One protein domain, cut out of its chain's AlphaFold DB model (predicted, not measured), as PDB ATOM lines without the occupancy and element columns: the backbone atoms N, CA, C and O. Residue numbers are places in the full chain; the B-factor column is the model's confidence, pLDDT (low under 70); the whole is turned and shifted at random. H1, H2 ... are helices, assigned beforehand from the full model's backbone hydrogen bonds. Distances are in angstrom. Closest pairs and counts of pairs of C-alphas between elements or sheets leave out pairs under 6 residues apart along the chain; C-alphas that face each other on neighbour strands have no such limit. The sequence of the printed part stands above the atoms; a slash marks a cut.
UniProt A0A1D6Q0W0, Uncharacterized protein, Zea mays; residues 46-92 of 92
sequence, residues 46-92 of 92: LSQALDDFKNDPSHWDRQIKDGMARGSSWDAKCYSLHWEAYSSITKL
ATOM      1  N   LEU A  46      35.667 -20.532   3.641       83.58
ATOM      2  CA  LEU A  46      35.125 -20.824   2.311       83.58
ATOM      3  C   LEU A  46      36.221 -20.846   1.231       83.58
ATOM      4  O   LEU A  46      36.201 -21.710   0.364       83.58
ATOM      5  N   SER A  47      37.183 -19.922   1.293       88.76
ATOM      6  CA  SER A  47      38.307 -19.885   0.352       88.76
ATOM      7  C   SER A  47      39.178 -21.134   0.461       88.76
ATOM      8  O   SER A  47      39.474 -21.738  -0.561       88.76
ATOM      9  N   GLN A  48      39.503 -21.572   1.682       88.40
ATOM     10  CA  GLN A  48      40.258 -22.812   1.890       88.40
ATOM     11  C   GLN A  48      39.487 -24.031   1.384       88.40
ATOM     12  O   GLN A  48      40.066 -24.859   0.697       88.40
ATOM     13  N   ALA A  49      38.176 -24.111   1.633       84.68
ATOM     14  CA  ALA A  49      37.349 -25.197   1.109       84.68
ATOM     15  C   ALA A  49      37.351 -25.243  -0.429       84.68
ATOM     16  O   ALA A  49      37.404 -26.318  -1.022       84.68
ATOM     17  N   LEU A  50      37.311 -24.078  -1.085       86.71
ATOM     18  CA  LEU A  50      37.378 -23.983  -2.545       86.71
ATOM     19  C   LEU A  50      38.769 -24.323  -3.092       86.71
ATOM     20  O   LEU A  50      38.862 -24.957  -4.143       86.71
ATOM     21  N   ASP A  51      39.832 -23.913  -2.405       88.96
ATOM     22  CA  ASP A  51      41.205 -24.238  -2.788       88.96
ATOM     23  C   ASP A  51      41.482 -25.737  -2.606       88.96
ATOM     24  O   ASP A  51      41.996 -26.374  -3.524       88.96
ATOM     25  N   ASP A  52      41.063 -26.333  -1.488       85.03
ATOM     26  CA  ASP A  52      41.163 -27.774  -1.227       85.03
ATOM     27  C   ASP A  52      40.393 -28.580  -2.275       85.03
ATOM     28  O   ASP A  52      40.914 -29.551  -2.825       85.03
ATOM     29  N   PHE A  53      39.178 -28.136  -2.615       84.86
ATOM     30  CA  PHE A  53      38.375 -28.745  -3.670       84.86
ATOM     31  C   PHE A  53      39.085 -28.721  -5.029       84.86
ATOM     32  O   PHE A  53      39.068 -29.718  -5.748       84.86
ATOM     33  N   LYS A  54      39.721 -27.600  -5.390       89.01
ATOM     34  CA  LYS A  54      40.447 -27.460  -6.663       89.01
ATOM     35  C   LYS A  54      41.739 -28.271  -6.697       89.01
ATOM     36  O   LYS A  54      42.089 -28.802  -7.750       89.01
ATOM     37  N   ASN A  55      42.444 -28.345  -5.572       91.55
ATOM     38  CA  ASN A  55      43.752 -28.986  -5.480       91.55
ATOM     39  C   ASN A  55      43.653 -30.512  -5.326       91.55
ATOM     40  O   ASN A  55      44.488 -31.225  -5.882       91.55
ATOM     41  N   ASP A  56      42.637 -31.022  -4.622       89.96
ATOM     42  CA  ASP A  56      42.361 -32.459  -4.505       89.96
ATOM     43  C   ASP A  56      40.849 -32.772  -4.540       89.96
ATOM     44  O   ASP A  56      40.220 -33.085  -3.518       89.96
ATOM     45  N   PRO A  57      40.248 -32.775  -5.747       87.88
ATOM     46  CA  PRO A  57      38.839 -33.115  -5.924       87.88
ATOM     47  C   PRO A  57      38.487 -34.522  -5.417       87.88
ATOM     48  O   PRO A  57      37.348 -34.789  -5.032       87.88
ATOM     49  N   SER A  58      39.457 -35.446  -5.430       88.76
ATOM     50  CA  SER A  58      39.245 -36.847  -5.061       88.76
ATOM     51  C   SER A  58      39.100 -37.033  -3.553       88.76
ATOM     52  O   SER A  58      38.255 -37.805  -3.092       88.76
ATOM     53  N   HIS A  59      39.896 -36.297  -2.778       86.53
ATOM     54  CA  HIS A  59      39.781 -36.240  -1.331       86.53
ATOM     55  C   HIS A  59      38.464 -35.586  -0.920       86.53
ATOM     56  O   HIS A  59      37.757 -36.131  -0.071       86.53
ATOM     57  N   TRP A  60      38.080 -34.491  -1.582       84.75
ATOM     58  CA  TRP A  60      36.816 -33.819  -1.298       84.75
ATOM     59  C   TRP A  60      35.597 -34.707  -1.589       84.75
ATOM     60  O   TRP A  60      34.710 -34.840  -0.746       84.75
ATOM     61  N   ASP A  61      35.582 -35.410  -2.727       83.25
ATOM     62  CA  ASP A  61      34.528 -36.380  -3.060       83.25
ATOM     63  C   ASP A  61      34.386 -37.472  -1.985       83.25
ATOM     64  O   ASP A  61      33.270 -37.827  -1.590       83.25
ATOM     65  N   ARG A  62      35.507 -37.964  -1.440       86.09
ATOM     66  CA  ARG A  62      35.497 -38.926  -0.325       86.09
ATOM     67  C   ARG A  62      34.928 -38.323   0.954       86.09
ATOM     68  O   ARG A  62      34.114 -38.982   1.594       86.09
ATOM     69  N   GLN A  63      35.320 -37.103   1.321       82.08
ATOM     70  CA  GLN A  63      34.819 -36.450   2.535       82.08
ATOM     71  C   GLN A  63      33.314 -36.168   2.463       82.08
ATOM     72  O   GLN A  63      32.586 -36.429   3.421       82.08
ATOM     73  N   ILE A  64      32.821 -35.709   1.310       78.18
ATOM     74  CA  ILE A  64      31.388 -35.489   1.087       78.18
ATOM     75  C   ILE A  64      30.620 -36.812   1.192       78.18
ATOM     76  O   ILE A  64      29.581 -36.868   1.851       78.18
ATOM     77  N   LYS A  65      31.145 -37.905   0.620       79.02
ATOM     78  CA  LYS A  65      30.552 -39.249   0.751       79.02
ATOM     79  C   LYS A  65      30.565 -39.779   2.186       79.02
ATOM     80  O   LYS A  65      29.554 -40.325   2.621       79.02
ATOM     81  N   ASP A  66      31.658 -39.600   2.925       79.52
ATOM     82  CA  ASP A  66      31.765 -40.002   4.336       79.52
ATOM     83  C   ASP A  66      30.778 -39.218   5.214       79.52
ATOM     84  O   ASP A  66      30.021 -39.817   5.980       79.52
ATOM     85  N   GLY A  67      30.687 -37.898   5.027       74.29
ATOM     86  CA  GLY A  67      29.680 -37.068   5.686       74.29
ATOM     87  C   GLY A  67      28.253 -37.521   5.368       74.29
ATOM     88  O   GLY A  67      27.442 -37.686   6.280       74.29
ATOM     89  N   MET A  68      27.956 -37.805   4.093       67.88
ATOM     90  CA  MET A  68      26.653 -38.342   3.680       67.88
ATOM     91  C   MET A  68      26.323 -39.679   4.357       67.88
ATOM     92  O   MET A  68      25.184 -39.872   4.779       67.88
ATOM     93  N   ALA A  69      27.295 -40.585   4.498       71.53
ATOM     94  CA  ALA A  69      27.100 -41.890   5.135       71.53
ATOM     95  C   ALA A  69      26.906 -41.795   6.662       71.53
ATOM     96  O   ALA A  69      26.141 -42.566   7.244       71.53
ATOM     97  N   ARG A  70      27.577 -40.842   7.325       69.00
ATOM     98  CA  ARG A  70      27.447 -40.604   8.777       69.00
ATOM     99  C   ARG A  70      26.130 -39.947   9.162       69.00
ATOM    100  O   ARG A  70      25.670 -40.109  10.293       69.00
ATOM    101  N   GLY A  71      25.501 -39.235   8.236       61.78
ATOM    102  CA  GLY A  71      24.130 -38.778   8.376       61.78
ATOM    103  C   GLY A  71      23.156 -39.952   8.295       61.78
ATOM    104  O   GLY A  71      22.416 -40.053   7.329       61.78
ATOM    105  N   SER A  72      23.085 -40.815   9.317       52.29
ATOM    106  CA  SER A  72      22.196 -41.998   9.385       52.29
ATOM    107  C   SER A  72      20.684 -41.677   9.353       52.29
ATOM    108  O   SER A  72      19.850 -42.543   9.585       52.29
ATOM    109  N   SER A  73      20.313 -40.420   9.080       54.59
ATOM    110  CA  SER A  73      18.949 -39.947   8.806       54.59
ATOM    111  C   SER A  73      18.724 -39.535   7.341       54.59
ATOM    112  O   SER A  73      17.593 -39.243   6.952       54.59
ATOM    113  N   TRP A  74      19.774 -39.515   6.515       59.25
ATOM    114  CA  TRP A  74      19.729 -39.158   5.092       59.25
ATOM    115  C   TRP A  74      19.418 -40.331   4.168       59.25
ATOM    116  O   TRP A  74      19.274 -40.117   2.960       59.25
ATOM    117  N   ASP A  75      19.286 -41.535   4.727       50.56
ATOM    118  CA  ASP A  75      19.102 -42.768   3.975       50.56
ATOM    119  C   ASP A  75      18.019 -42.614   2.885       50.56
ATOM    120  O   ASP A  75      16.832 -42.363   3.123       50.56
ATOM    121  N   ALA A  76      18.505 -42.712   1.646       51.99
ATOM    122  CA  ALA A  76      17.824 -42.721   0.353       51.99
ATOM    123  C   ALA A  76      17.098 -41.454  -0.152       51.99
ATOM    124  O   ALA A  76      17.049 -41.262  -1.367       51.99
ATOM    125  N   LYS A  77      16.515 -40.581   0.683       55.45
ATOM    126  CA  LYS A  77      15.545 -39.585   0.152       55.45
ATOM    127  C   LYS A  77      16.132 -38.315  -0.464       55.45
ATOM    128  O   LYS A  77      15.474 -37.731  -1.322       55.45
ATOM    129  N   CYS A  78      17.325 -37.888  -0.052       62.90
ATOM    130  CA  CYS A  78      17.918 -36.630  -0.534       62.90
ATOM    131  C   CYS A  78      19.238 -36.811  -1.298       62.90
ATOM    132  O   CYS A  78      19.761 -35.830  -1.819       62.90
ATOM    133  N   TYR A  79      19.758 -38.041  -1.401       64.40
ATOM    134  CA  TYR A  79      21.047 -38.316  -2.046       64.40
ATOM    135  C   TYR A  79      21.124 -37.744  -3.468       64.40
ATOM    136  O   TYR A  79      22.085 -37.059  -3.796       64.40
ATOM    137  N   SER A  80      20.093 -37.961  -4.293       67.97
ATOM    138  CA  SER A  80      20.074 -37.480  -5.681       67.97
ATOM    139  C   SER A  80      20.138 -35.955  -5.782       67.97
ATOM    140  O   SER A  80      20.910 -35.440  -6.581       67.97
ATOM    141  N   LEU A  81      19.380 -35.241  -4.945       69.52
ATOM    142  CA  LEU A  81      19.354 -33.775  -4.926       69.52
ATOM    143  C   LEU A  81      20.700 -33.191  -4.480       69.52
ATOM    144  O   LEU A  81      21.199 -32.248  -5.090       69.52
ATOM    145  N   HIS A  82      21.308 -33.756  -3.433       68.82
ATOM    146  CA  HIS A  82      22.625 -33.312  -2.971       68.82
ATOM    147  C   HIS A  82      23.722 -33.650  -3.977       68.82
ATOM    148  O   HIS A  82      24.596 -32.821  -4.222       68.82
ATOM    149  N   TRP A  83      23.650 -34.825  -4.602       71.20
ATOM    150  CA  TRP A  83      24.577 -35.216  -5.656       71.20
ATOM    151  C   TRP A  83      24.469 -34.309  -6.883       71.20
ATOM    152  O   TRP A  83      25.493 -33.934  -7.447       71.20
ATOM    153  N   GLU A  84      23.262 -33.916  -7.288       76.12
ATOM    154  CA  GLU A  84      23.044 -32.986  -8.401       76.12
ATOM    155  C   GLU A  84      23.601 -31.589  -8.093       76.12
ATOM    156  O   GLU A  84      24.302 -31.005  -8.924       76.12
ATOM    157  N   ALA A  85      23.373 -31.083  -6.876       75.81
ATOM    158  CA  ALA A  85      23.952 -29.820  -6.423       75.81
ATOM    159  C   ALA A  85      25.489 -29.878  -6.394       75.81
ATOM    160  O   ALA A  85      26.149 -29.006  -6.957       75.81
ATOM    161  N   TYR A  86      26.060 -30.938  -5.813       72.07
ATOM    162  CA  TYR A  86      27.506 -31.168  -5.798       72.07
ATOM    163  C   TYR A  86      28.080 -31.260  -7.219       72.07
ATOM    164  O   TYR A  86      29.035 -30.565  -7.549       72.07
ATOM    165  N   SER A  87      27.430 -32.032  -8.093       78.50
ATOM    166  CA  SER A  87      27.815 -32.190  -9.503       78.50
ATOM    167  C   SER A  87      27.731 -30.891 -10.303       78.50
ATOM    168  O   SER A  87      28.368 -30.768 -11.344       78.50
ATOM    169  N   SER A  88      26.901 -29.938  -9.877       79.72
ATOM    170  CA  SER A  88      26.805 -28.625 -10.517       79.72
ATOM    171  C   SER A  88      27.975 -27.731 -10.116       79.72
ATOM    172  O   SER A  88      28.493 -27.002 -10.954       79.72
ATOM    173  N   ILE A  89      28.434 -27.837  -8.866       76.82
ATOM    174  CA  ILE A  89      29.629 -27.137  -8.377       76.82
ATOM    175  C   ILE A  89      30.885 -27.698  -9.044       76.82
ATOM    176  O   ILE A  89      31.753 -26.932  -9.441       76.82
ATOM    177  N   THR A  90      30.971 -29.018  -9.226       74.86
ATOM    178  CA  THR A  90      32.146 -29.648  -9.849       74.86
ATOM    179  C   THR A  90      32.291 -29.382 -11.348       74.86
ATOM    180  O   THR A  90      33.318 -29.725 -11.927       74.86
ATOM    181  N   LYS A  91      31.273 -28.796 -11.990       74.35
ATOM    182  CA  LYS A  91      31.284 -28.403 -13.409       74.35
ATOM    183  C   LYS A  91      31.620 -26.922 -13.637       74.35
ATOM    184  O   LYS A  91      31.640 -26.508 -14.796       74.35
ATOM    185  N   LEU A  92      31.821 -26.144 -12.571       57.24
ATOM    186  CA  LEU A  92      32.304 -24.756 -12.616       57.24
ATOM    187  C   LEU A  92      33.834 -24.719 -12.667       57.24
ATOM    188  O   LEU A  92      34.356 -23.811 -13.348       57.24
TER     189      LEU A  92
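Overview. This is residues 46 to 92 of the 92 residues of an uncharacterized protein of Zea mays (UniProt A0A1D6Q0W0). Two helices, H2 and H3, make an open U, H3 folding back near H2 after a loop, while H1 turns off steeply at the other end of H2 and makes a corner with it. Residues 69 to 77 stick out at the bend of the U. The printed part has 47 residues with three named helices, in the order H1, H2, H3, and no named strand; the class is all helix. It is only just loose, close to compact, with a radius of gyration of the C-alphas of 11.5 A, and spans 30 by 19 by 18 A.

Arrangement. H2, residues 57 to 70, is the longest helix. H1, residues 46 to 55, and H2 only just touch, with 3 pairs of C-alphas within 8 A, and only at the corner by their tight link; H2 does so with residues 59 to 60 alone. The closest C-alphas, of Phe 53 and Trp 60, are 5.8 A apart. They run opposite ways at a steep tilt of 61 degrees. H3, residues 79 to 89, and H2 are near each other, closest 8.0 A between C-alphas; H1 and H3 are apart. In H1, H2 and H3 every O i to N i+4 pair is within hydrogen-bond range.

Along the chain. H2 is 20.0 A long from C-alpha 57 at (38.839, -33.115, -5.924), H3 15.4 A and H1 14.2 A. H1 begins at C-alpha 46, (35.125, -20.824, 2.311); H3 ends at C-alpha 89, (29.629, -27.137, -8.377).

Size, cuts and confidence. The C-alphas farthest apart, of Ser 47 and Ala 76, are 30.7 A apart. The printed part has no cut, and the link from H2 to H3 is short. Residues 68, 70 to 82 and 92 have pLDDT under 70.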